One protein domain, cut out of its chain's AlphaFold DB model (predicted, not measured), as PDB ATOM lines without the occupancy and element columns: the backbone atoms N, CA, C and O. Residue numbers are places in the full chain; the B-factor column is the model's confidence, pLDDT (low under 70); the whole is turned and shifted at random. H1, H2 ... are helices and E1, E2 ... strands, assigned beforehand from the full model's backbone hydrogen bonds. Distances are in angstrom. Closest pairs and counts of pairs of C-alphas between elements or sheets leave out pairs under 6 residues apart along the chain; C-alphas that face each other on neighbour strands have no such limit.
ATOM      1  N   PHE A  10     115.946 238.943 308.433       83.62
ATOM      2  CA  PHE A  10     115.728 238.847 306.996       83.62
ATOM      3  C   PHE A  10     116.522 239.963 306.324       83.62
ATOM      4  O   PHE A  10     116.572 241.083 306.833       83.62
ATOM      5  N   GLN A  11     117.138 239.669 305.183       82.81
ATOM      6  CA  GLN A  11     117.842 240.656 304.375       82.81
ATOM      7  C   GLN A  11     117.560 240.484 302.891       82.81
ATOM      8  O   GLN A  11     117.425 239.379 302.365       82.81
ATOM      9  N   GLY A  12     117.515 241.625 302.213       85.31
ATOM     10  CA  GLY A  12     117.049 241.731 300.842       85.31
ATOM     11  C   GLY A  12     115.603 242.207 300.773       85.31
ATOM     12  O   GLY A  12     114.970 242.529 301.777       85.31
ATOM     13  N   ALA A  13     115.106 242.277 299.549       91.31
ATOM     14  CA  ALA A  13     113.751 242.690 299.246       91.31
ATOM     15  C   ALA A  13     113.289 241.931 298.008       91.31
ATOM     16  O   ALA A  13     114.062 241.757 297.061       91.31
ATOM     17  N   PHE A  14     112.022 241.546 297.990       95.44
ATOM     18  CA  PHE A  14     111.379 241.162 296.746       95.44
ATOM     19  C   PHE A  14     111.149 242.415 295.914       95.44
ATOM     20  O   PHE A  14     110.707 243.435 296.440       95.44
ATOM     21  N   ARG A  15     111.463 242.363 294.624       96.25
ATOM     22  CA  ARG A  15     111.222 243.465 293.684       96.25
ATOM     23  C   ARG A  15     109.924 243.229 292.928       96.25
ATOM     24  O   ARG A  15     109.459 242.098 292.850       96.25
ATOM     25  N   PHE A  16     109.331 244.279 292.374       96.88
ATOM     26  CA  PHE A  16     108.226 244.112 291.434       96.88
ATOM     27  C   PHE A  16     108.756 243.835 290.028       96.88
ATOM     28  O   PHE A  16     109.639 244.545 289.542       96.88
ATOM     29  N   SER A  17     108.182 242.834 289.362       95.75
ATOM     30  CA  SER A  17     108.632 242.416 288.037       95.75
ATOM     31  C   SER A  17     108.543 243.522 286.999       95.75
ATOM     32  O   SER A  17     107.586 244.303 286.964       95.75
ATOM     33  N   GLY A  18     109.548 243.565 286.123       95.69
ATOM     34  CA  GLY A  18     109.635 244.551 285.044       95.69
ATOM     35  C   GLY A  18     109.919 245.974 285.532       95.69
ATOM     36  O   GLY A  18     109.573 246.928 284.841       95.69
ATOM     37  N   GLY A  19     110.495 246.133 286.730       94.50
ATOM     38  CA  GLY A  19     110.843 247.446 287.286       94.50
ATOM     39  C   GLY A  19     109.631 248.310 287.650       94.50
ATOM     40  O   GLY A  19     109.758 249.531 287.757       94.50
ATOM     41  N   LYS A  20     108.455 247.691 287.821       97.38
ATOM     42  CA  LYS A  20     107.239 248.383 288.260       97.38
ATOM     43  C   LYS A  20     107.428 248.986 289.657       97.38
ATOM     44  O   LYS A  20     108.257 248.534 290.447       97.38
ATOM     45  N   LYS A  21     106.625 250.003 289.966       97.94
ATOM     46  CA  LYS A  21     106.606 250.662 291.275       97.94
ATOM     47  C   LYS A  21     105.185 250.784 291.795       97.94
ATOM     48  O   LYS A  21     104.249 250.881 291.001       97.94
ATOM     49  N   LEU A  22     105.047 250.814 293.115       97.94
ATOM     50  CA  LEU A  22     103.804 251.235 293.755       97.94
ATOM     51  C   LEU A  22     103.582 252.716 293.453       97.94
ATOM     52  O   LEU A  22     104.523 253.509 293.522       97.94
ATOM     53  N   ASN A  23     102.345 253.094 293.149       97.44
ATOM     54  CA  ASN A  23     101.967 254.505 293.195       97.44
ATOM     55  C   ASN A  23     101.825 254.978 294.656       97.44
ATOM     56  O   ASN A  23     101.799 254.168 295.587       97.44
ATOM     57  N   ASP A  24     101.691 256.288 294.857       96.00
ATOM     58  CA  ASP A  24     101.622 256.888 296.195       96.00
ATOM     59  C   ASP A  24     100.492 256.306 297.058       96.00
ATOM     60  O   ASP A  24     100.680 256.075 298.253       96.00
ATOM     61  N   HIS A  25      99.328 256.018 296.468       96.06
ATOM     62  CA  HIS A  25      98.190 255.444 297.191       96.06
ATOM     63  C   HIS A  25      98.450 253.989 297.599       96.06
ATOM     64  O   HIS A  25      98.187 253.617 298.742       96.06
ATOM     65  N   GLN A  26      99.023 253.180 296.706       97.81
ATOM     66  CA  GLN A  26      99.397 251.787 296.967       97.81
ATOM     67  C   GLN A  26     100.493 251.681 298.033       97.81
ATOM     68  O   GLN A  26     100.411 250.836 298.926       97.81
ATOM     69  N   TYR A  27     101.493 252.566 297.974       96.50
ATOM     70  CA  TYR A  27     102.562 252.649 298.970       96.50
ATOM     71  C   TYR A  27     102.006 252.999 300.356       96.50
ATOM     72  O   TYR A  27     102.284 252.295 301.330       96.50
ATOM     73  N   ARG A  28     101.148 254.030 300.436       94.88
ATOM     74  CA  ARG A  28     100.438 254.409 301.671       94.88
ATOM     75  C   ARG A  28      99.602 253.253 302.213       94.88
ATOM     76  O   ARG A  28      99.707 252.944 303.395       94.88
ATOM     77  N   TYR A  29      98.820 252.593 301.356       96.31
ATOM     78  CA  TYR A  29      97.990 251.458 301.759       96.31
ATOM     79  C   TYR A  29      98.830 250.346 302.389       96.31
ATOM     80  O   TYR A  29      98.511 249.908 303.488       96.31
ATOM     81  N   LEU A  30      99.921 249.912 301.744       95.94
ATOM     82  CA  LEU A  30     100.763 248.838 302.280       95.94
ATOM     83  C   LEU A  30     101.464 249.219 303.591       95.94
ATOM     84  O   LEU A  30     101.581 248.374 304.478       95.94
ATOM     85  N   LEU A  31     101.898 250.474 303.752       92.56
ATOM     86  CA  LEU A  31     102.484 250.934 305.018       92.56
ATOM     87  C   LEU A  31     101.475 250.926 306.167       92.56
ATOM     88  O   LEU A  31     101.791 250.448 307.256       92.56
ATOM     89  N   LEU A  32     100.260 251.420 305.929       91.62
ATOM     90  CA  LEU A  32      99.187 251.360 306.921       91.62
ATOM     91  C   LEU A  32      98.760 249.912 307.171       91.62
ATOM     92  O   LEU A  32      98.514 249.527 308.310       91.62
ATOM     93  N   PHE A  33      98.742 249.080 306.127       92.81
ATOM     94  CA  PHE A  33      98.423 247.666 306.240       92.81
ATOM     95  C   PHE A  33      99.391 246.945 307.191       92.81
ATOM     96  O   PHE A  33      98.969 246.163 308.041       92.81
ATOM     97  N   TRP A  34     100.682 247.240 307.104       90.12
ATOM     98  CA  TRP A  34     101.692 246.698 308.010       90.12
ATOM     99  C   TRP A  34     101.529 247.148 309.477       90.12
ATOM    100  O   TRP A  34     101.901 246.412 310.390       90.12
ATOM    101  N   GLN A  35     100.963 248.333 309.723       83.44
ATOM    102  CA  GLN A  35     100.849 248.913 311.069       83.44
ATOM    103  C   GLN A  35      99.649 248.433 311.889       83.44
ATOM    104  O   GLN A  35      99.646 248.635 313.106       83.44
ATOM    105  N   ILE A  36      98.638 247.827 311.261       83.50
ATOM    106  CA  ILE A  36      97.395 247.473 311.954       83.50
ATOM    107  C   ILE A  36      97.315 245.983 312.312       83.50
ATOM    108  O   ILE A  36      97.731 245.103 311.550       83.50
ATOM    109  N   GLU A  37      96.720 245.698 313.471       81.50
ATOM    110  CA  GLU A  37      96.386 244.343 313.898       81.50
ATOM    111  C   GLU A  37      95.286 243.729 313.016       81.50
ATOM    112  O   GLU A  37      94.376 244.398 312.515       81.50
ATOM    113  N   ARG A  38      95.386 242.417 312.793       85.31
ATOM    114  CA  ARG A  38      94.611 241.691 311.782       85.31
ATOM    115  C   ARG A  38      93.459 240.933 312.427       85.31
ATOM    116  O   ARG A  38      93.461 239.707 312.536       85.31
ATOM    117  N   CYS A  39      92.456 241.693 312.845       82.12
ATOM    118  CA  CYS A  39      91.248 241.178 313.482       82.12
ATOM    119  C   CYS A  39      90.086 241.024 312.492       82.12
ATOM    120  O   CYS A  39      90.000 241.727 311.485       82.12
ATOM    121  N   GLN A  40      89.173 240.098 312.789       85.50
ATOM    122  CA  GLN A  40      87.928 239.937 312.048       85.50
ATOM    123  C   GLN A  40      87.016 241.124 312.321       85.50
ATOM    124  O   GLN A  40      86.798 241.484 313.483       85.50
ATOM    125  N   ARG A  41      86.444 241.681 311.251       88.56
ATOM    126  CA  ARG A  41      85.498 242.785 311.349       88.56
ATOM    127  C   ARG A  41      84.097 242.376 310.904       88.56
ATOM    128  O   ARG A  41      83.931 241.512 310.042       88.56
ATOM    129  N   ASN A  42      83.092 242.990 311.517       90.06
ATOM    130  CA  ASN A  42      81.710 242.950 311.074       90.06
ATOM    131  C   ASN A  42      81.587 243.796 309.801       90.06
ATOM    132  O   ASN A  42      81.766 245.011 309.852       90.06
ATOM    133  N   ILE A  43      81.311 243.140 308.671       93.69
ATOM    134  CA  ILE A  43      81.226 243.780 307.353       93.69
ATOM    135  C   ILE A  43      80.173 244.876 307.325       93.69
ATOM    136  O   ILE A  43      80.438 245.936 306.768       93.69
ATOM    137  N   ASP A  44      79.016 244.640 307.937       93.31
ATOM    138  CA  ASP A  44      77.902 245.584 307.886       93.31
ATOM    139  C   ASP A  44      78.243 246.883 308.625       93.31
ATOM    140  O   ASP A  44      77.886 247.964 308.173       93.31
ATOM    141  N   GLU A  45      79.027 246.794 309.703       92.56
ATOM    142  CA  GLU A  45      79.509 247.971 310.434       92.56
ATOM    143  C   GLU A  45      80.609 248.716 309.670       92.56
ATOM    144  O   GLU A  45      80.562 249.940 309.547       92.56
ATOM    145  N   VAL A  46      81.606 248.004 309.129       93.56
ATOM    146  CA  VAL A  46      82.719 248.665 308.417       93.56
ATOM    147  C   VAL A  46      82.321 249.195 307.045       93.56
ATOM    148  O   VAL A  46      83.013 250.057 306.514       93.56
ATOM    149  N   LYS A  47      81.220 248.711 306.463       94.75
ATOM    150  CA  LYS A  47      80.703 249.191 305.177       94.75
ATOM    151  C   LYS A  47      80.240 250.643 305.239       94.75
ATOM    152  O   LYS A  47      80.413 251.370 304.267       94.75
ATOM    153  N   GLU A  48      79.720 251.060 306.386       93.88
ATOM    154  CA  GLU A  48      79.306 252.443 306.639       93.88
ATOM    155  C   GLU A  48      80.485 253.338 307.066       93.88
ATOM    156  O   GLU A  48      80.329 254.545 307.252       93.88
ATOM    157  N   CYS A  49      81.685 252.766 307.222       92.38
ATOM    158  CA  CYS A  49      82.875 253.490 307.648       92.38
ATOM    159  C   CYS A  49      83.747 253.878 306.447       92.38
ATOM    160  O   CYS A  49      84.187 252.999 305.702       92.38
ATOM    161  N   PRO A  50      84.073 255.171 306.273       92.31
ATOM    162  CA  PRO A  50      84.927 255.606 305.178       92.31
ATOM    163  C   PRO A  50      86.348 255.055 305.347       92.31
ATOM    164  O   PRO A  50      86.974 255.213 306.398       92.31
ATOM    165  N   ASP A  51      86.878 254.453 304.284       94.00
ATOM    166  CA  ASP A  51      88.263 253.977 304.227       94.00
ATOM    167  C   ASP A  51      88.944 254.486 302.946       94.00
ATOM    168  O   ASP A  51      89.224 253.713 302.023       94.00
ATOM    169  N   PRO A  52      89.177 255.807 302.860       95.12
ATOM    170  CA  PRO A  52      89.570 256.477 301.623       95.12
ATOM    171  C   PRO A  52      90.864 255.925 301.016       95.12
ATOM    172  O   PRO A  52      90.956 255.798 299.799       95.12
ATOM    173  N   VAL A  53      91.862 255.537 301.821       95.38
ATOM    174  CA  VAL A  53      93.114 254.969 301.284       95.38
ATOM    175  C   VAL A  53      92.874 253.609 300.624       95.38
ATOM    176  O   VAL A  53      93.441 253.357 299.564       95.38
ATOM    177  N   ARG A  54      92.016 252.751 301.196       96.94
ATOM    178  CA  ARG A  54      91.615 251.463 300.594       96.94
ATOM    179  C   ARG A  54      90.837 251.670 299.293       96.94
ATOM    180  O   ARG A  54      91.066 250.961 298.314       96.94
ATOM    181  N   GLU A  55      89.917 252.627 299.284       96.88
ATOM    182  CA  GLU A  55      89.082 252.931 298.116       96.88
ATOM    183  C   GLU A  55      89.911 253.475 296.954       96.88
ATOM    184  O   GLU A  55      89.739 253.027 295.820       96.88
ATOM    185  N   LEU A  56      90.878 254.354 297.237       96.75
ATOM    186  CA  LEU A  56      91.793 254.918 296.238       96.75
ATOM    187  C   LEU A  56      92.658 253.862 295.540       96.75
ATOM    188  O   LEU A  56      93.044 254.048 294.389       96.75
ATOM    189  N   VAL A  57      92.960 252.751 296.214       97.38
ATOM    190  CA  VAL A  57      93.711 251.626 295.627       97.38
ATOM    191  C   VAL A  57      92.806 250.540 295.041       97.38
ATOM    192  O   VAL A  57      93.302 249.491 294.625       97.38
ATOM    193  N   GLY A  58      91.489 250.771 295.011       97.25
ATOM    194  CA  GLY A  58      90.509 249.884 294.388       97.25
ATOM    195  C   GLY A  58      90.350 248.524 295.071       97.25
ATOM    196  O   GLY A  58      89.909 247.575 294.426       97.25
ATOM    197  N   LEU A  59      90.719 248.394 296.351       97.00
ATOM    198  CA  LEU A  59      90.554 247.138 297.086       97.00
ATOM    199  C   LEU A  59      89.146 247.046 297.701       97.00
ATOM    200  O   LEU A  59      88.667 248.025 298.282       97.00
ATOM    201  N   PRO A  60      88.467 245.885 297.633       96.75
ATOM    202  CA  PRO A  60      87.197 245.680 298.331       96.75
ATOM    203  C   PRO A  60      87.419 245.639 299.852       96.75
ATOM    204  O   PRO A  60      88.551 245.595 300.312       96.75
ATOM    205  N   LEU A  61      86.353 245.597 300.658       94.25
ATOM    206  CA  LEU A  61      86.478 245.365 302.111       94.25
ATOM    207  C   LEU A  61      86.989 243.951 302.445       94.25
ATOM    208  O   LEU A  61      87.599 243.737 303.492       94.25
ATOM    209  N   GLY A  62      86.773 242.994 301.538       94.12
ATOM    210  CA  GLY A  62      87.030 241.574 301.769       94.12
ATOM    211  C   GLY A  62      85.845 240.884 302.442       94.12
ATOM    212  O   GLY A  62      84.904 241.542 302.883       94.12
ATOM    213  N   ALA A  63      85.863 239.555 302.516       90.69
ATOM    214  CA  ALA A  63      84.727 238.789 303.043       90.69
ATOM    215  C   ALA A  63      84.539 238.979 304.556       90.69
ATOM    216  O   ALA A  63      83.457 238.735 305.090       90.69
ATOM    217  N   LYS A  64      85.607 239.370 305.259       89.69
ATOM    218  CA  LYS A  64      85.622 239.531 306.718       89.69
ATOM    219  C   LYS A  64      86.274 240.841 307.172       89.69
ATOM    220  O   LYS A  64      86.682 240.964 308.328       89.69
ATOM    221  N   GLY A  65      86.391 241.802 306.258       91.62
ATOM    222  CA  GLY A  65      86.985 243.109 306.513       91.62
ATOM    223  C   GLY A  65      88.510 243.074 306.474       91.62
ATOM    224  O   GLY A  65      89.146 243.951 307.047       91.62
ATOM    225  N   GLU A  66      89.107 242.056 305.839       91.31
ATOM    226  CA  GLU A  66      90.561 241.844 305.821       91.31
ATOM    227  C   GLU A  66      91.371 243.016 305.238       91.31
ATOM    228  O   GLU A  66      92.537 243.182 305.602       91.31
ATOM    229  N   PHE A  67      90.762 243.843 304.384       94.19
ATOM    230  CA  PHE A  67      91.422 244.981 303.737       94.19
ATOM    231  C   PHE A  67      91.126 246.334 304.393       94.19
ATOM    232  O   PHE A  67      91.680 247.340 303.947       94.19
ATOM    233  N   PHE A  68      90.264 246.379 305.411       94.06
ATOM    234  CA  PHE A  68      89.891 247.623 306.082       94.06
ATOM    235  C   PHE A  68      91.041 248.148 306.952       94.06
ATOM    236  O   PHE A  68      91.608 247.397 307.753       94.06
ATOM    237  N   LEU A  69      91.376 249.431 306.801       90.88
ATOM    238  CA  LEU A  69      92.472 250.095 307.515       90.88
ATOM    239  C   LEU A  69      92.013 251.139 308.540       90.88
ATOM    240  O   LEU A  69      92.821 251.549 309.368       90.88
ATOM    241  N   SER A  70      90.755 251.591 308.478       89.19
ATOM    242  CA  SER A  70      90.307 252.831 309.137       89.19
ATOM    243  C   SER A  70      91.191 254.029 308.777       89.19
ATOM    244  O   SER A  70      91.642 254.790 309.630       89.19
ATOM    245  N   SER A  71      91.495 254.192 307.487       86.38
ATOM    246  CA  SER A  71      92.484 255.184 307.057       86.38
ATOM    247  C   SER A  71      92.067 256.644 307.261       86.38
ATOM    248  O   SER A  71      92.913 257.525 307.123       86.38
ATOM    249  N   LYS A  72      90.806 256.920 307.620       86.44
ATOM    250  CA  LYS A  72      90.341 258.273 307.948       86.44
ATOM    251  C   LYS A  72      91.152 258.889 309.091       86.44
ATOM    252  O   LYS A  72      91.654 259.993 308.929       86.44
ATOM    253  N   ASP A  73      91.383 258.135 310.165       81.81
ATOM    254  CA  ASP A  73      92.133 258.622 311.330       81.81
ATOM    255  C   ASP A  73      93.572 259.013 310.954       81.81
ATOM    256  O   ASP A  73      94.133 259.958 311.497       81.81
ATOM    257  N   PHE A  74      94.166 258.307 309.983       85.75
ATOM    258  CA  PHE A  74      95.480 258.648 309.442       85.75
ATOM    259  C   PHE A  74      95.446 259.913 308.574       85.75
ATOM    260  O   PHE A  74      96.365 260.726 308.642       85.75
ATOM    261  N   LEU A  75      94.409 260.088 307.750       88.88
ATOM    262  CA  LEU A  75      94.275 261.272 306.897       88.88
ATOM    263  C   LEU A  75      93.928 262.542 307.681       88.88
ATOM    264  O   LEU A  75      94.260 263.629 307.210       88.88
ATOM    265  N   ASP A  76      93.321 262.405 308.858       88.38
ATOM    266  CA  ASP A  76      93.018 263.516 309.766       88.38
ATOM    267  C   ASP A  76      94.278 264.033 310.503       88.38
ATOM    268  O   ASP A  76      94.251 265.105 311.110       88.38
ATOM    269  N   LEU A  77      95.413 263.318 310.426       86.00
ATOM    270  CA  LEU A  77      96.696 263.780 310.967       86.00
ATOM    271  C   LEU A  77      97.263 264.965 310.164       86.00
ATOM    272  O   LEU A  77      97.050 265.043 308.950       86.00
ATOM    273  N   PRO A  78      98.088 265.838 310.776       93.00
ATOM    274  CA  PRO A  78      98.816 266.867 310.039       93.00
ATOM    275  C   PRO A  78      99.631 266.278 308.878       93.00
ATOM    276  O   PRO A  78     100.259 265.224 309.007       93.00
ATOM    277  N   THR A  79      99.666 266.972 307.738       93.06
ATOM    278  CA  THR A  79     100.375 266.509 306.529       93.06
ATOM    279  C   THR A  79     101.861 266.245 306.780       93.06
ATOM    280  O   THR A  79     102.430 265.322 306.197       93.06
ATOM    281  N   GLU A  80     102.487 267.018 307.667       91.19
ATOM    282  CA  GLU A  80     103.874 266.809 308.087       91.19
ATOM    283  C   GLU A  80     104.047 265.462 308.801       91.19
ATOM    284  O   GLU A  80     104.917 264.683 308.418       91.19
ATOM    285  N   THR A  81     103.158 265.124 309.739       87.25
ATOM    286  CA  THR A  81     103.147 263.828 310.438       87.25
ATOM    287  C   THR A  81     102.921 262.670 309.470       87.25
ATOM    288  O   THR A  81     103.622 261.660 309.540       87.25
ATOM    289  N   GLN A  82     101.986 262.816 308.524       90.06
ATOM    290  CA  GLN A  82     101.774 261.813 307.477       90.06
ATOM    291  C   GLN A  82     103.044 261.625 306.634       90.06
ATOM    292  O   GLN A  82     103.468 260.499 306.390       90.06
ATOM    293  N   THR A  83     103.682 262.718 306.213       90.38
ATOM    294  CA  THR A  83     104.897 262.689 305.383       90.38
ATOM    295  C   THR A  83     106.071 262.065 306.130       90.38
ATOM    296  O   THR A  83     106.735 261.177 305.595       90.38
ATOM    297  N   GLN A  84     106.283 262.466 307.384       87.69
ATOM    298  CA  GLN A  84     107.290 261.886 308.262       87.69
ATOM    299  C   GLN A  84     107.057 260.383 308.422       87.69
ATOM    300  O   GLN A  84     108.003 259.609 308.278       87.69
ATOM    301  N   PHE A  85     105.812 259.949 308.636       86.69
ATOM    302  CA  PHE A  85     105.475 258.530 308.710       86.69
ATOM    303  C   PHE A  85     105.800 257.787 307.410       86.69
ATOM    304  O   PHE A  85     106.414 256.726 307.455       86.69
ATOM    305  N   LEU A  86     105.472 258.340 306.243       87.75
ATOM    306  CA  LEU A  86     105.751 257.681 304.961       87.75
ATOM    307  C   LEU A  86     107.250 257.581 304.642       87.75
ATOM    308  O   LEU A  86     107.674 256.609 304.009       87.75
ATOM    309  N   GLN A  87     108.045 258.554 305.089       86.50
ATOM    310  CA  GLN A  87     109.495 258.591 304.878       86.50
ATOM    311  C   GLN A  87     110.259 257.728 305.884       86.50
ATOM    312  O   GLN A  87     111.185 257.011 305.517       86.50
ATOM    313  N   THR A  88     109.872 257.793 307.158       81.88
ATOM    314  CA  THR A  88     110.593 257.136 308.262       81.88
ATOM    315  C   THR A  88     110.003 255.782 308.641       81.88
ATOM    316  O   THR A  88     110.635 255.022 309.374       81.88
ATOM    317  N   ARG A  89     108.791 255.475 308.153       85.00
ATOM    318  CA  ARG A  89     107.953 254.332 308.557       85.00
ATOM    319  C   ARG A  89     107.643 254.314 310.055       85.00
ATOM    320  O   ARG A  89     107.437 253.248 310.635       85.00
ATOM    321  N   ARG A  90     107.652 255.486 310.693       74.81
ATOM    322  CA  ARG A  90     107.469 255.667 312.136       74.81
ATOM    323  C   ARG A  90     106.597 256.873 312.421       74.81
ATOM    324  O   ARG A  90     106.670 257.885 311.732       74.81
ATOM    325  N   PHE A  91     105.802 256.768 313.474       69.12
ATOM    326  CA  PHE A  91     105.261 257.953 314.122       69.12
ATOM    327  C   PHE A  91     106.372 258.523 315.018       69.12
ATOM    328  O   PHE A  91     107.105 257.747 315.634       69.12
ATOM    329  N   GLY A  92     106.570 259.846 315.033       62.38
ATOM    330  CA  GLY A  92     107.620 260.479 315.844       62.38
ATOM    331  C   GLY A  92     107.528 260.091 317.329       62.38
ATOM    332  O   GLY A  92     106.446 259.765 317.813       62.38
ATOM    333  N   ASN A  93     108.657 260.126 318.053       61.38
ATOM    334  CA  ASN A  93     108.736 259.707 319.465       61.38
ATOM    335  C   ASN A  93     107.700 260.409 320.362       61.38
ATOM    336  O   ASN A  93     107.157 259.780 321.264       61.38
ATOM    337  N   GLU A  94     107.355 261.662 320.057       59.34
ATOM    338  CA  GLU A  94     106.327 262.439 320.769       59.34
ATOM    339  C   GLU A  94     104.942 261.762 320.777       59.34
ATOM    340  O   GLU A  94     104.154 261.955 321.698       59.34
ATOM    341  N   TYR A  95     104.655 260.915 319.783       57.84
ATOM    342  CA  TYR A  95     103.391 260.185 319.657       57.84
ATOM    343  C   TYR A  95     103.434 258.781 320.277       57.84
ATOM    344  O   TYR A  95     102.381 258.193 320.531       57.84
ATOM    345  N   HIS A  96     104.623 258.226 320.528       56.22
ATOM    346  CA  HIS A  96     104.760 256.874 321.070       56.22
ATOM    347  C   HIS A  96     104.395 256.798 322.559       56.22
ATOM    348  O   HIS A  96     103.728 255.844 322.956       56.22
ATOM    349  N   ASP A  97     104.747 257.819 323.345       55.56
ATOM    350  CA  ASP A  97     104.530 257.813 324.799       55.56
ATOM    351  C   ASP A  97     103.113 258.245 325.215       55.56
ATOM    352  O   ASP A  97     102.644 257.874 326.291       55.56
ATOM    353  N   HIS A  98     102.395 258.988 324.364       51.88
ATOM    354  CA  HIS A  98     101.072 259.530 324.707       51.88
ATOM    355  C   HIS A  98      99.886 258.850 324.015       51.88
ATOM    356  O   HIS A  98      98.774 258.940 324.528       51.88
ATOM    357  N   LEU A  99     100.087 258.159 322.886       48.81
ATOM    358  CA  LEU A  99      98.982 257.586 322.100       48.81
ATOM    359  C   LEU A  99      99.027 256.062 321.949       48.81
ATOM    360  O   LEU A  99      98.264 255.530 321.155       48.81
ATOM    361  N   GLY A 100      99.905 255.349 322.668       54.22
ATOM    362  CA  GLY A 100      99.940 253.874 322.636       54.22
ATOM    363  C   GLY A 100     100.249 253.277 321.254       54.22
ATOM    364  O   GLY A 100     100.119 252.076 321.044       54.22
ATOM    365  N   GLY A 101     100.697 254.117 320.314       59.53
ATOM    366  CA  GLY A 101     100.660 253.836 318.889       59.53
ATOM    367  C   GLY A 101      99.238 253.914 318.312       59.53
ATOM    368  O   GLY A 101      98.326 253.404 318.923       59.53
ATOM    369  N   TRP A 102      99.067 254.529 317.128       66.00
ATOM    370  CA  TRP A 102      97.907 254.423 316.219       66.00
ATOM    371  C   TRP A 102      97.124 253.118 316.405       66.00
ATOM    372  O   TRP A 102      97.414 252.105 315.758       66.00
ATOM    373  N   ASP A 103      96.172 253.168 317.329       65.50
ATOM    374  CA  ASP A 103      95.317 252.054 317.665       65.50
ATOM    375  C   ASP A 103      94.397 251.848 316.478       65.50
ATOM    376  O   ASP A 103      93.797 252.790 315.950       65.50
ATOM    377  N   THR A 104      94.312 250.608 316.013       66.94
ATOM    378  CA  THR A 104      93.365 250.300 314.951       66.94
ATOM    379  C   THR A 104      91.983 250.687 315.448       66.94
ATOM    380  O   THR A 104      91.612 250.289 316.555       66.94
ATOM    381  N   SER A 105      91.218 251.423 314.642       75.50
ATOM    382  CA  SER A 105      89.837 251.735 314.997       75.50
ATOM    383  C   SER A 105      89.113 250.480 315.474       75.50
ATOM    384  O   SER A 105      89.184 249.418 314.834       75.50
ATOM    385  N   GLN A 106      88.417 250.609 316.604       79.56
ATOM    386  CA  GLN A 106      87.645 249.517 317.184       79.56
ATOM    387  C   GLN A 106      86.384 249.196 316.373       79.56
ATOM    388  O   GLN A 106      85.701 248.210 316.659       79.56
ATOM    389  N   THR A 107      86.079 249.988 315.343       81.75
ATOM    390  CA  THR A 107      84.857 249.835 314.563       81.75
ATOM    391  C   THR A 107      84.786 248.483 313.863       81.75
ATOM    392  O   THR A 107      85.713 248.062 313.160       81.75
ATOM    393  N   GLY A 108      83.671 247.781 314.062       77.19
ATOM    394  CA  GLY A 108      83.452 246.454 313.509       77.19
ATOM    395  C   GLY A 108      84.229 245.336 314.195       77.19
ATOM    396  O   GLY A 108      84.073 244.196 313.775       77.19
ATOM    397  N   LEU A 109      85.075 245.581 315.204       81.12
ATOM    398  CA  LEU A 109      85.856 244.500 315.817       81.12
ATOM    399  C   LEU A 109      84.949 243.484 316.529       81.12
ATOM    400  O   LEU A 109      84.267 243.797 317.505       81.12
ATOM    401  N   ILE A 110      84.995 242.225 316.086       78.56
ATOM    402  CA  ILE A 110      84.218 241.144 316.704       78.56
ATOM    403  C   ILE A 110      84.953 240.657 317.963       78.56
ATOM    404  O   ILE A 110      86.044 240.093 317.870       78.56
ATOM    405  N   LYS A 111      84.364 240.844 319.152       79.31
ATOM    406  CA  LYS A 111      84.913 240.352 320.433       79.31
ATOM    407  C   LYS A 111      84.704 238.831 320.578       79.31
ATOM    408  O   LYS A 111      83.671 238.313 320.162       79.31
ATOM    409  N   ASN A 112      85.664 238.106 321.169       68.94
ATOM    410  CA  ASN A 112      85.571 236.645 321.357       68.94
ATOM    411  C   ASN A 112      84.673 236.195 322.517       68.94
ATOM    412  O   ASN A 112      84.514 234.989 322.672       68.94
ATOM    413  N   ASP A 113      84.132 237.093 323.346       69.25
ATOM    414  CA  ASP A 113      83.400 236.681 324.548       69.25
ATOM    415  C   ASP A 113      81.876 236.607 324.321       69.25
ATOM    416  O   ASP A 113      81.207 237.642 324.337       69.25
ATOM    417  N   PRO A 114      81.293 235.404 324.146       58.78
ATOM    418  CA  PRO A 114      79.845 235.225 324.113       58.78
ATOM    419  C   PRO A 114      79.188 235.361 325.498       58.78
ATOM    420  O   PRO A 114      77.962 235.356 325.579       58.78
ATOM    421  N   HIS A 115      79.961 235.445 326.587       66.69
ATOM    422  CA  HIS A 115      79.450 235.431 327.961       66.69
ATOM    423  C   HIS A 115      79.467 236.791 328.663       66.69
ATOM    424  O   HIS A 115      79.087 236.855 329.832       66.69
ATOM    425  N   GLY A 116      79.860 237.864 327.969       60.66
ATOM    426  CA  GLY A 116      79.769 239.235 328.475       60.66
ATOM    427  C   GLY A 116      80.505 239.471 329.796       60.66
ATOM    428  O   GLY A 116      80.132 240.378 330.538       60.66
ATOM    429  N   ARG A 117      81.516 238.662 330.132       63.72
ATOM    430  CA  ARG A 117      82.329 238.914 331.321       63.72
ATOM    431  C   ARG A 117      83.363 239.955 330.934       63.72
ATOM    432  O   ARG A 117      84.193 239.724 330.060       63.72
ATOM    433  N   GLU A 118      83.317 241.104 331.598       51.81
ATOM    434  CA  GLU A 118      84.288 242.194 331.472       51.81
ATOM    435  C   GLU A 118      85.693 241.744 331.915       51.81
ATOM    436  O   GLU A 118      86.200 242.088 332.976       51.81
ATOM    437  N   SER A 119      86.349 240.920 331.104       54.34
ATOM    438  CA  SER A 119      87.786 240.705 331.169       54.34
ATOM    439  C   SER A 119      88.457 241.930 330.558       54.34
ATOM    440  O   SER A 119      88.261 242.214 329.375       54.34
ATOM    441  N   HIS A 120      89.291 242.618 331.344       55.62
ATOM    442  CA  HIS A 120      90.124 243.748 330.910       55.62
ATOM    443  C   HIS A 120      91.104 243.411 329.767       55.62
ATOM    444  O   HIS A 120      91.720 244.309 329.204       55.62
ATOM    445  N   PHE A 121      91.212 242.139 329.373       53.84
ATOM    446  CA  PHE A 121      91.888 241.709 328.153       53.84
ATOM    447  C   PHE A 121      90.838 241.228 327.149       53.84
ATOM    448  O   PHE A 121      90.433 240.060 327.155       53.84
ATOM    449  N   HIS A 122      90.347 242.134 326.304       53.59
ATOM    450  CA  HIS A 122      89.502 241.759 325.175       53.59
ATOM    451  C   HIS A 122      90.349 240.987 324.160       53.59
ATOM    452  O   HIS A 122      91.186 241.561 323.474       53.59
ATOM    453  N   THR A 123      90.133 239.677 324.038       59.78
ATOM    454  CA  THR A 123      90.646 238.941 322.878       59.78
ATOM    455  C   THR A 123      89.686 239.190 321.717       59.78
ATOM    456  O   THR A 123      88.520 238.790 321.753       59.78
ATOM    457  N   PHE A 124      90.138 239.905 320.691       66.12
ATOM    458  CA  PHE A 124      89.370 240.060 319.459       66.12
ATOM    459  C   PHE A 124      89.424 238.769 318.640       66.12
ATOM    460  O   PHE A 124      90.383 237.991 318.710       66.12
ATOM    461  N   ARG A 125      88.370 238.496 317.871       66.56
ATOM    462  CA  ARG A 125      88.331 237.336 316.984       66.56
ATOM    463  C   ARG A 125      89.307 237.566 315.844       66.56
ATOM    464  O   ARG A 125      89.093 238.443 315.016       66.56
ATOM    465  N   LEU A 126      90.376 236.777 315.784       61.28
ATOM    466  CA  LEU A 126      91.269 236.778 314.629       61.28
ATOM    467  C   LEU A 126      90.506 236.269 313.396       61.28
ATOM    468  O   LEU A 126      89.706 235.329 313.481       61.28
ATOM    469  N   LEU A 127      90.745 236.903 312.249       60.00
ATOM    470  CA  LEU A 127      90.198 236.495 310.952       60.00
ATOM    471  C   LEU A 127      90.470 235.010 310.707       60.00
ATOM    472  O   LEU A 127      91.543 234.527 311.019       60.00
ATOM    473  N   THR A 128      89.545 234.264 310.101       63.47
ATOM    474  CA  THR A 128      89.688 232.793 309.992       63.47
ATOM    475  C   THR A 128      90.915 232.355 309.189       63.47
ATOM    476  O   THR A 128      91.521 231.353 309.538       63.47
ATOM    477  N   ALA A 129      91.320 233.136 308.180       64.38
ATOM    478  CA  ALA A 129      92.570 232.917 307.442       64.38
ATOM    479  C   ALA A 129      93.833 233.149 308.302       64.38
ATOM    480  O   ALA A 129      94.911 232.687 307.952       64.38
ATOM    481  N   PHE A 130      93.683 233.829 309.439       70.00
ATOM    482  CA  PHE A 130      94.731 234.231 310.374       70.00
ATOM    483  C   PHE A 130      94.496 233.655 311.782       70.00
ATOM    484  O   PHE A 130      95.227 233.962 312.712       70.00
ATOM    485  N   ARG A 131      93.471 232.815 311.974       62.25
ATOM    486  CA  ARG A 131      93.019 232.369 313.303       62.25
ATOM    487  C   ARG A 131      94.061 231.508 314.001       62.25
ATOM    488  O   ARG A 131      94.188 231.575 315.219       62.25
ATOM    489  N   ASP A 132      94.837 230.780 313.208       63.00
ATOM    490  CA  ASP A 132      95.954 229.961 313.671       63.00
ATOM    491  C   ASP A 132      97.290 230.728 313.638       63.00
ATOM    492  O   ASP A 132      98.340 230.177 313.963       63.00
ATOM    493  N   ARG A 133      97.275 232.010 313.249       69.06
ATOM    494  CA  ARG A 133      98.456 232.863 313.083       69.06
ATOM    495  C   ARG A 133      98.328 234.082 313.991       69.06
ATOM    496  O   ARG A 133      97.729 235.088 313.635       69.06
ATOM    497  N   LYS A 134      98.924 233.995 315.178       69.50
ATOM    498  CA  LYS A 134      98.955 235.098 316.158       69.50
ATOM    499  C   LYS A 134      99.882 236.256 315.754       69.50
ATOM    500  O   LYS A 134      99.995 237.227 316.490       69.50
ATOM    501  N   GLU A 135     100.581 236.133 314.631       79.06
ATOM    502  CA  GLU A 135     101.675 237.024 314.259       79.06
ATOM    503  C   GLU A 135     101.209 238.109 313.282       79.06
ATOM    504  O   GLU A 135     100.541 237.788 312.290       79.06
ATOM    505  N   PRO A 136     101.576 239.381 313.513       84.50
ATOM    506  CA  PRO A 136     101.262 240.472 312.600       84.50
ATOM    507  C   PRO A 136     102.040 240.338 311.284       84.50
ATOM    508  O   PRO A 136     103.022 239.602 311.166       84.50
ATOM    509  N   CYS A 137     101.613 241.097 310.278       89.81
ATOM    510  CA  CYS A 137     102.390 241.242 309.058       89.81
ATOM    511  C   CYS A 137     103.667 242.048 309.342       89.81
ATOM    512  O   CYS A 137     103.602 243.122 309.932       89.81
ATOM    513  N   HIS A 138     104.817 241.562 308.871       90.75
ATOM    514  CA  HIS A 138     106.110 242.253 308.976       90.75
ATOM    515  C   HIS A 138     106.674 242.699 307.621       90.75
ATOM    516  O   HIS A 138     107.796 243.186 307.539       90.75
ATOM    517  N   TRP A 139     105.921 242.531 306.537       94.19
ATOM    518  CA  TRP A 139     106.358 242.921 305.201       94.19
ATOM    519  C   TRP A 139     105.936 244.362 304.901       94.19
ATOM    520  O   TRP A 139     104.758 244.697 305.006       94.19
ATOM    521  N   VAL A 140     106.894 245.203 304.511       94.06
ATOM    522  CA  VAL A 140     106.699 246.629 304.198       94.06
ATOM    523  C   VAL A 140     107.164 246.952 302.787       94.06
ATOM    524  O   VAL A 140     108.108 246.326 302.305       94.06
ATOM    525  N   PRO A 141     106.572 247.944 302.107       96.44
ATOM    526  CA  PRO A 141     107.091 248.389 300.823       96.44
ATOM    527  C   PRO A 141     108.484 249.014 300.992       96.44
ATOM    528  O   PRO A 141     108.732 249.736 301.960       96.44
ATOM    529  N   THR A 142     109.397 248.764 300.052       94.06
ATOM    530  CA  THR A 142     110.743 249.369 300.038       94.06
ATOM    531  C   THR A 142     110.662 250.889 299.867       94.06
ATOM    532  O   THR A 142     109.737 251.376 299.228       94.06
ATOM    533  N   LEU A 143     111.625 251.659 300.396       90.12
ATOM    534  CA  LEU A 143     111.591 253.136 300.337       90.12
ATOM    535  C   LEU A 143     111.535 253.685 298.901       90.12
ATOM    536  O   LEU A 143     110.966 254.741 298.657       90.12
ATOM    537  N   ASP A 144     112.106 252.952 297.944       93.12
ATOM    538  CA  ASP A 144     112.071 253.283 296.513       93.12
ATOM    539  C   ASP A 144     110.761 252.869 295.813       93.12
ATOM    540  O   ASP A 144     110.650 253.015 294.593       93.12
ATOM    541  N   ALA A 145     109.796 252.322 296.564       96.12
ATOM    542  CA  ALA A 145     108.518 251.778 296.105       96.12
ATOM    543  C   ALA A 145     108.633 250.684 295.022       96.12
ATOM    544  O   ALA A 145     107.651 250.363 294.356       96.12
ATOM    545  N   CYS A 146     109.821 250.099 294.834       96.75
ATOM    546  CA  CYS A 146     110.103 249.096 293.800       96.75
ATOM    547  C   CYS A 146     109.960 247.651 294.300       96.75
ATOM    548  O   CYS A 146     110.335 246.718 293.587       96.75
ATOM    549  N   GLY A 147     109.512 247.438 295.537       96.50
ATOM    550  CA  GLY A 147     109.438 246.109 296.123       96.50
ATOM    551  C   GLY A 147     108.824 246.064 297.515       96.50
ATOM    552  O   GLY A 147     108.226 247.032 297.985       96.50
ATOM    553  N   ILE A 148     109.009 244.922 298.173       96.62
ATOM    554  CA  ILE A 148     108.615 244.662 299.558       96.62
ATOM    555  C   ILE A 148     109.792 244.017 300.296       96.62
ATOM    556  O   ILE A 148     110.457 243.123 299.774       96.62
ATOM    557  N   GLU A 149     110.045 244.461 301.518       94.38
ATOM    558  CA  GLU A 149     111.102 243.968 302.397       94.38
ATOM    559  C   GLU A 149     110.560 243.638 303.787       94.38
ATOM    560  O   GLU A 149     109.459 244.042 304.163       94.38
ATOM    561  N   TRP A 150     111.327 242.867 304.547       91.75
ATOM    562  CA  TRP A 150     110.976 242.530 305.917       91.75
ATOM    563  C   TRP A 150     111.357 243.673 306.857       91.75
ATOM    564  O   TRP A 150     112.511 244.099 306.895       91.75
ATOM    565  N   CYS A 151     110.399 244.145 307.648       86.81
ATOM    566  CA  CYS A 151     110.603 245.117 308.708       86.81
ATOM    567  C   CYS A 151     109.876 244.648 309.970       86.81
ATOM    568  O   CYS A 151     108.642 244.600 310.041       86.81
ATOM    569  N   TYR A 152     110.670 244.283 310.975       80.12
ATOM    570  CA  TYR A 152     110.148 243.835 312.254       80.12
ATOM    571  C   TYR A 152     109.321 244.951 312.910       80.12
ATOM    572  O   TYR A 152     109.779 246.082 313.076       80.12
ATOM    573  N   ASN A 153     108.073 244.629 313.259       71.25
ATOM    574  CA  ASN A 153     107.127 245.580 313.832       71.25
ATOM    575  C   ASN A 153     107.128 245.401 315.354       71.25
ATOM    576  O   ASN A 153     106.430 244.530 315.867       71.25
ATOM    577  N   ARG A 154     107.908 246.222 316.072       64.75
ATOM    578  CA  ARG A 154     107.990 246.195 317.549       64.75
ATOM    579  C   ARG A 154     106.674 246.550 318.245       64.75
ATOM    580  O   ARG A 154     106.534 246.307 319.441       64.75
ATOM    581  N   ARG A 155     105.720 247.157 317.534       62.88
ATOM    582  CA  ARG A 155     104.543 247.773 318.148       62.88
ATOM    583  C   ARG A 155     103.633 246.787 318.860       62.88
ATOM    584  O   ARG A 155     102.957 247.165 319.804       62.88
ATOM    585  N   THR A 156     103.614 245.529 318.435       57.84
ATOM    586  CA  THR A 156     102.688 244.559 319.019       57.84
ATOM    587  C   THR A 156     102.997 244.245 320.482       57.84
ATOM    588  O   THR A 156     102.214 243.554 321.126       57.84
ATOM    589  N   GLY A 157     104.142 244.699 321.018       62.84
ATOM    590  CA  GLY A 157     104.611 244.297 322.345       62.84
ATOM    591  C   GLY A 157     104.852 242.788 322.435       62.84
ATOM    592  O   GLY A 157     105.147 242.270 323.512       62.84
ATOM    593  N   ILE A 158     104.721 242.074 321.310       62.16
ATOM    594  CA  ILE A 158     104.955 240.651 321.246       62.16
ATOM    595  C   ILE A 158     106.471 240.489 321.153       62.16
ATOM    596  O   ILE A 158     107.083 241.045 320.233       62.16
ATOM    597  N   PRO A 159     107.095 239.771 322.101       65.44
ATOM    598  CA  PRO A 159     108.528 239.540 322.059       65.44
ATOM    599  C   PRO A 159     108.904 238.913 320.717       65.44
ATOM    600  O   PRO A 159     108.215 238.022 320.234       65.44
ATOM    601  N   GLU A 160     110.019 239.359 320.143       62.16
ATOM    602  CA  GLU A 160     110.546 238.946 318.829       62.16
ATOM    603  C   GLU A 160     110.557 237.432 318.591       62.16
ATOM    604  O   GLU A 160     110.320 236.964 317.478       62.16
ATOM    605  N   ARG A 161     110.677 236.681 319.686       65.00
ATOM    606  CA  ARG A 161     110.596 235.218 319.780       65.00
ATOM    607  C   ARG A 161     109.287 234.612 319.258       65.00
ATOM    608  O   ARG A 161     109.175 233.395 319.161       65.00
ATOM    609  N   SER A 162     108.259 235.417 318.997       66.94
ATOM    610  CA  SER A 162     106.950 234.925 318.570       66.94
ATOM    611  C   SER A 162     106.778 234.817 317.063       66.94
ATOM    612  O   SER A 162     105.750 234.298 316.643       66.94
ATOM    613  N   VAL A 163     107.680 235.388 316.259       71.69
ATOM    614  CA  VAL A 163     107.500 235.411 314.804       71.69
ATOM    615  C   VAL A 163     108.051 234.122 314.217       71.69
ATOM    616  O   VAL A 163     109.254 233.878 314.234       71.69
ATOM    617  N   SER A 164     107.172 233.277 313.695       82.06
ATOM    618  CA  SER A 164     107.527 232.040 313.025       82.06
ATOM    619  C   SER A 164     107.822 232.291 311.548       82.06
ATOM    620  O   SER A 164     107.192 233.096 310.860       82.06
ATOM    621  N   PHE A 165     108.758 231.513 311.003       80.56
ATOM    622  CA  PHE A 165     109.035 231.511 309.565       80.56
ATOM    623  C   PHE A 165     107.798 231.222 308.722       80.56
ATOM    624  O   PHE A 165     107.646 231.761 307.627       80.56
ATOM    625  N   ASP A 166     106.932 230.346 309.220       85.44
ATOM    626  CA  ASP A 166     105.717 229.975 308.513       85.44
ATOM    627  C   ASP A 166     104.746 231.160 308.457       85.44
ATOM    628  O   ASP A 166     104.069 231.335 307.444       85.44
ATOM    629  N   GLY A 167     104.738 232.013 309.489       87.50
ATOM    630  CA  GLY A 167     104.070 233.313 309.466       87.50
ATOM    631  C   GLY A 167     104.648 234.231 308.390       87.50
ATOM    632  O   GLY A 167     103.892 234.784 307.591       87.50
ATOM    633  N   ALA A 168     105.977 234.328 308.290       89.50
ATOM    634  CA  ALA A 168     106.634 235.155 307.278       89.50
ATOM    635  C   ALA A 168     106.255 234.754 305.842       89.50
ATOM    636  O   ALA A 168     105.859 235.622 305.063       89.50
ATOM    637  N   VAL A 169     106.342 233.459 305.509       92.75
ATOM    638  CA  VAL A 169     105.995 232.912 304.180       92.75
ATOM    639  C   VAL A 169     104.513 233.102 303.876       92.75
ATOM    640  O   VAL A 169     104.158 233.544 302.784       92.75
ATOM    641  N   PHE A 170     103.650 232.809 304.849       93.06
ATOM    642  CA  PHE A 170     102.212 233.001 304.712       93.06
ATOM    643  C   PHE A 170     101.871 234.459 304.393       93.06
ATOM    644  O   PHE A 170     101.152 234.716 303.430       93.06
ATOM    645  N   TRP A 171     102.411 235.412 305.158       93.69
ATOM    646  CA  TRP A 171     102.094 236.826 304.984       93.69
ATOM    647  C   TRP A 171     102.501 237.350 303.613       93.69
ATOM    648  O   TRP A 171     101.700 238.023 302.967       93.69
ATOM    649  N   ILE A 172     103.706 237.029 303.138       95.69
ATOM    650  CA  ILE A 172     104.130 237.502 301.818       95.69
ATOM    651  C   ILE A 172     103.315 236.862 300.692       95.69
ATOM    652  O   ILE A 172     102.937 237.562 299.755       95.69
ATOM    653  N   GLN A 173     102.974 235.573 300.804       96.44
ATOM    654  CA  GLN A 173     102.117 234.902 299.823       96.44
ATOM    655  C   GLN A 173     100.719 235.528 299.810       96.44
ATOM    656  O   GLN A 173     100.184 235.839 298.748       96.44
ATOM    657  N   TRP A 174     100.159 235.794 300.991       95.50
ATOM    658  CA  TRP A 174      98.853 236.425 301.124       95.50
ATOM    659  C   TRP A 174      98.833 237.830 300.508       95.50
ATOM    660  O   TRP A 174      97.915 238.134 299.747       95.50
ATOM    661  N   ILE A 175      99.851 238.662 300.763       96.44
ATOM    662  CA  ILE A 175      99.985 239.999 300.155       96.44
ATOM    663  C   ILE A 175     100.093 239.890 298.631       96.44
ATOM    664  O   ILE A 175      99.429 240.638 297.912       96.44
ATOM    665  N   ALA A 176     100.898 238.949 298.132       96.88
ATOM    666  CA  ALA A 176     101.064 238.731 296.701       96.88
ATOM    667  C   ALA A 176      99.735 238.376 296.017       96.88
ATOM    668  O   ALA A 176      99.381 238.981 295.004       96.88
ATOM    669  N   ASP A 177      98.978 237.446 296.596       96.56
ATOM    670  CA  ASP A 177      97.734 236.944 296.011       96.56
ATOM    671  C   ASP A 177      96.563 237.926 296.136       96.56
ATOM    672  O   ASP A 177      95.766 238.044 295.204       96.56
ATOM    673  N   ASN A 178      96.453 238.618 297.275       96.38
ATOM    674  CA  ASN A 178      95.248 239.362 297.647       96.38
ATOM    675  C   ASN A 178      95.375 240.879 297.481       96.38
ATOM    676  O   ASN A 178      94.354 241.553 297.389       96.38
ATOM    677  N   ILE A 179      96.596 241.422 297.440       97.31
ATOM    678  CA  ILE A 179      96.831 242.867 297.299       97.31
ATOM    679  C   ILE A 179      97.556 243.172 295.988       97.31
ATOM    680  O   ILE A 179      97.061 243.942 295.167       97.31
ATOM    681  N   LEU A 180      98.709 242.543 295.748       97.56
ATOM    682  CA  LEU A 180      99.557 242.896 294.605       97.56
ATOM    683  C   LEU A 180      98.992 242.418 293.268       97.56
ATOM    684  O   LEU A 180      99.013 243.167 292.290       97.56
ATOM    685  N   ARG A 181      98.453 241.194 293.215       96.88
ATOM    686  CA  ARG A 181      97.865 240.643 291.989       96.88
ATOM    687  C   ARG A 181      96.696 241.494 291.465       96.88
ATOM    688  O   ARG A 181      96.729 241.802 290.273       96.88
ATOM    689  N   PRO A 182      95.718 241.940 292.284       97.56
ATOM    690  CA  PRO A 182      94.700 242.906 291.848       97.56
ATOM    691  C   PRO A 182      95.265 244.210 291.271       97.56
ATOM    692  O   PRO A 182      94.663 244.803 290.383       97.56
ATOM    693  N   TRP A 183      96.440 244.639 291.732       98.19
ATOM    694  CA  TRP A 183      97.141 245.817 291.218       98.19
ATOM    695  C   TRP A 183      97.981 245.549 289.961       98.19
ATOM    696  O   TRP A 183      98.668 246.449 289.477       98.19
ATOM    697  N   GLY A 184      97.970 244.324 289.427       97.56
ATOM    698  CA  GLY A 184      98.801 243.943 288.283       97.56
ATOM    699  C   GLY A 184     100.301 243.936 288.599       97.56
ATOM    700  O   GLY A 184     101.127 244.102 287.690       97.56
ATOM    701  N   LEU A 185     100.658 243.777 289.877       97.69
ATOM    702  CA  LEU A 185     102.028 243.653 290.360       97.69
ATOM    703  C   LEU A 185     102.336 242.188 290.672       97.69
ATOM    704  O   LEU A 185     101.552 241.481 291.300       97.69
ATOM    705  N   THR A 186     103.512 241.744 290.249       97.56
ATOM    706  CA  THR A 186     104.076 240.437 290.594       97.56
ATOM    707  C   THR A 186     105.401 240.667 291.292       97.56
ATOM    708  O   THR A 186     106.127 241.600 290.948       97.56
ATOM    709  N   LEU A 187     105.696 239.849 292.295       97.31
ATOM    710  CA  LEU A 187     106.986 239.892 292.964       97.31
ATOM    711  C   LEU A 187     108.004 239.042 292.189       97.31
ATOM    712  O   LEU A 187     107.647 238.030 291.589       97.31
ATOM    713  N   GLU A 188     109.276 239.413 292.270       96.25
ATOM    714  CA  GLU A 188     110.421 238.635 291.807       96.25
ATOM    715  C   GLU A 188     111.614 238.765 292.764       96.25
ATOM    716  O   GLU A 188     111.683 239.665 293.608       96.25
ATOM    717  N   GLY A 189     112.572 237.853 292.610       92.81
ATOM    718  CA  GLY A 189     113.806 237.831 293.384       92.81
ATOM    719  C   GLY A 189     113.742 236.921 294.607       92.81
ATOM    720  O   GLY A 189     112.967 235.962 294.675       92.81
ATOM    721  N   GLU A 190     114.616 237.214 295.563       93.62
ATOM    722  CA  GLU A 190     114.811 236.409 296.758       93.62
ATOM    723  C   GLU A 190     115.076 237.275 297.988       93.62
ATOM    724  O   GLU A 190     115.658 238.358 297.901       93.62
ATOM    725  N   VAL A 191     114.665 236.768 299.146       92.12
ATOM    726  CA  VAL A 191     114.960 237.363 300.451       92.12
ATOM    727  C   VAL A 191     115.663 236.316 301.286       92.12
ATOM    728  O   VAL A 191     115.136 235.224 301.501       92.12
ATOM    729  N   TRP A 192     116.858 236.630 301.760       90.75
ATOM    730  CA  TRP A 192     117.603 235.734 302.628       90.75
ATOM    731  C   TRP A 192     117.129 235.881 304.064       90.75
ATOM    732  O   TRP A 192     116.747 236.965 304.497       90.75
ATOM    733  N   TYR A 193     117.154 234.782 304.804       89.31
ATOM    734  CA  TYR A 193     116.756 234.764 306.199       89.31
ATOM    735  C   TYR A 193     117.741 233.973 307.050       89.31
ATOM    736  O   TYR A 193     118.395 233.036 306.584       89.31
ATOM    737  N   GLN A 194     117.798 234.329 308.323       82.31
ATOM    738  CA  GLN A 194     118.561 233.647 309.351       82.31
ATOM    739  C   GLN A 194     117.762 233.662 310.648       82.31
ATOM    740  O   GLN A 194     117.491 234.719 311.204       82.31
ATOM    741  N   GLY A 195     117.370 232.479 311.100       79.00
ATOM    742  CA  GLY A 195     116.703 232.274 312.376       79.00
ATOM    743  C   GLY A 195     117.645 231.785 313.464       79.00
ATOM    744  O   GLY A 195     118.862 231.769 313.301       79.00
ATOM    745  N   GLU A 196     117.025 231.316 314.542       69.31
ATOM    746  CA  GLU A 196     117.665 231.055 315.835       69.31
ATOM    747  C   GLU A 196     118.777 230.008 315.785       69.31
ATOM    748  O   GLU A 196     119.831 230.123 316.404       69.31
ATOM    749  N   SER A 197     118.547 228.948 315.019       71.00
ATOM    750  CA  SER A 197     119.544 227.913 314.803       71.00
ATOM    751  C   SER A 197     120.307 228.190 313.519       71.00
ATOM    752  O   SER A 197     119.746 228.665 312.530       71.00
ATOM    753  N   GLN A 198     121.565 227.745 313.466       68.69
ATOM    754  CA  GLN A 198     122.307 227.639 312.208       68.69
ATOM    755  C   GLN A 198     121.472 226.906 311.143       68.69
ATOM    756  O   GLN A 198     121.464 227.294 309.984       68.69
ATOM    757  N   THR A 199     120.669 225.910 311.533       76.44
ATOM    758  CA  THR A 199     119.771 225.175 310.622       76.44
ATOM    759  C   THR A 199     118.608 226.009 310.075       76.44
ATOM    760  O   THR A 199     117.992 225.620 309.086       76.44
ATOM    761  N   CYS A 200     118.310 227.150 310.691       82.56
ATOM    762  CA  CYS A 200     117.234 228.068 310.333       82.56
ATOM    763  C   CYS A 200     117.718 229.210 309.428       82.56
ATOM    764  O   CYS A 200     117.134 230.284 309.433       82.56
ATOM    765  N   THR A 201     118.771 228.998 308.645       85.56
ATOM    766  CA  THR A 201     119.244 229.961 307.642       85.56
ATOM    767  C   THR A 201     118.902 229.465 306.238       85.56
ATOM    768  O   THR A 201     118.949 228.262 305.958       85.56
ATOM    769  N   GLY A 202     118.516 230.373 305.348       90.44
ATOM    770  CA  GLY A 202     118.076 230.040 303.999       90.44
ATOM    771  C   GLY A 202     117.648 231.265 303.206       90.44
ATOM    772  O   GLY A 202     118.044 232.389 303.510       90.44
ATOM    773  N   ARG A 203     116.822 231.044 302.188       93.62
ATOM    774  CA  ARG A 203     116.196 232.106 301.402       93.62
ATOM    775  C   ARG A 203     114.749 231.779 301.068       93.62
ATOM    776  O   ARG A 203     114.358 230.616 300.974       93.62
ATOM    777  N   LEU A 204     113.960 232.819 300.885       94.50
ATOM    778  CA  LEU A 204     112.644 232.772 300.278       94.50
ATOM    779  C   LEU A 204     112.807 233.143 298.808       94.50
ATOM    780  O   LEU A 204     113.407 234.172 298.506       94.50
ATOM    781  N   VAL A 205     112.291 232.313 297.909       95.38
ATOM    782  CA  VAL A 205     112.366 232.531 296.460       95.38
ATOM    783  C   VAL A 205     110.962 232.538 295.894       95.38
ATOM    784  O   VAL A 205     110.144 231.686 296.248       95.38
ATOM    785  N   ILE A 206     110.693 233.477 294.995       94.94
ATOM    786  CA  ILE A 206     109.461 233.468 294.213       94.94
ATOM    787  C   ILE A 206     109.690 232.623 292.966       94.94
ATOM    788  O   ILE A 206     110.583 232.895 292.165       94.94
ATOM    789  N   LEU A 207     108.889 231.573 292.816       94.88
ATOM    790  CA  LEU A 207     108.878 230.748 291.616       94.88
ATOM    791  C   LEU A 207     108.202 231.486 290.459       94.88
ATOM    792  O   LEU A 207     107.417 232.411 290.658       94.88
TER     793      LEU A 207
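What this domain is: This is residues 10 to 207 of the 542 residues of an uncharacterized protein of Klebsormidium nitens (UniProt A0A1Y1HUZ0). A small three-stranded sheet, E1, E3 and E2, has H1 and H7 packed on it, with the hairpin E4 and E5 close by its E1 strand. H3, H4 and H5 gather round H1 away from that hairpin, H2 and H6 lie farther out, and residues 114 to 121 stick out as a free loop. The 198 printed residues hold seven named helices and five named strands, in the order E1 H1 H2 H3 H4 H5 H6 E2 E3 H7 E4 E5. The class is mixed, helices and strands, though under half of the residues, 82 of 198, are in named elements. Both sheets are antiparallel, and the whole is compact, with a radius of gyration of the C-alphas of 17.1 A and spans of 47 by 39 by 36 A.

How they stand to each other: E1, residues 13 to 16, is an edge strand antiparallel to the inner strand E3, residues 147 to 150, with N 14 and O 148 2.8 A apart, within hydrogen-bond range. E3 forms a hairpin with the other edge strand, E2, residues 139 to 141; N 140 and O 149 are 2.8 A apart. H1, residues 24 to 35, is on this sheet but only grazes it; its closest C-alphas to E2 are those of Leu 31 and Val 140, 6.1 A. With residues 25 to 29 alone H1 touches H3, residues 52 to 56, at Tyr 29 and Val 53, whose C-alphas are 6.0 A apart. H3 touches H4, residues 71 to 75, closest at the C-alphas of Val 53 and Ser 71, 5.8 A. H5, residues 79 to 88, is close to H1 but not clearly touching, closest at the C-alphas of Arg 28 and Leu 86, 7.1 A, and only just about perpendicular at 73 degrees. H2, residues 43 to 47, and H6, residues 93 to 99, touch no helix. H7, residues 165 to 180, also only grazes the sheet, and H1 and H7 are near each other. E4, residues 190 to 194, and E5, residues 201 to 206, form a hairpin with N 204 and O 191 2.7 A apart; the closest C-alphas of E1 and E4 are those of Ala 13 and Val 191, 5.6 A. Each O i to N i+4 pair is within hydrogen-bond range in H1, H2, H3, H4 and H5, against 11 of 12 in H7 and 1 of 3 in H6, where 1 of 4 O i to N i+3 pairs is.

Where its parts are: E1 begins at C-alpha 13 (113.751, 242.690, 299.246). H1 is 16.9 A long, H5 14.0 A, H7 21.1 A, E4 13.4 A and E5 17.0 A, which ends at C-alpha 206 (109.461, 233.468, 294.213).

The domain as a whole: The farthest C-alphas, Gly 18 and Arg 117, are 54.0 A apart, and the printed part has no cut. The long links are H3 to H4, H6 to E2 and E3 to H7. Mean pLDDT of the printed part is 83.7; 47 residues are under 70, among them 91 to 104 and 112 to 129.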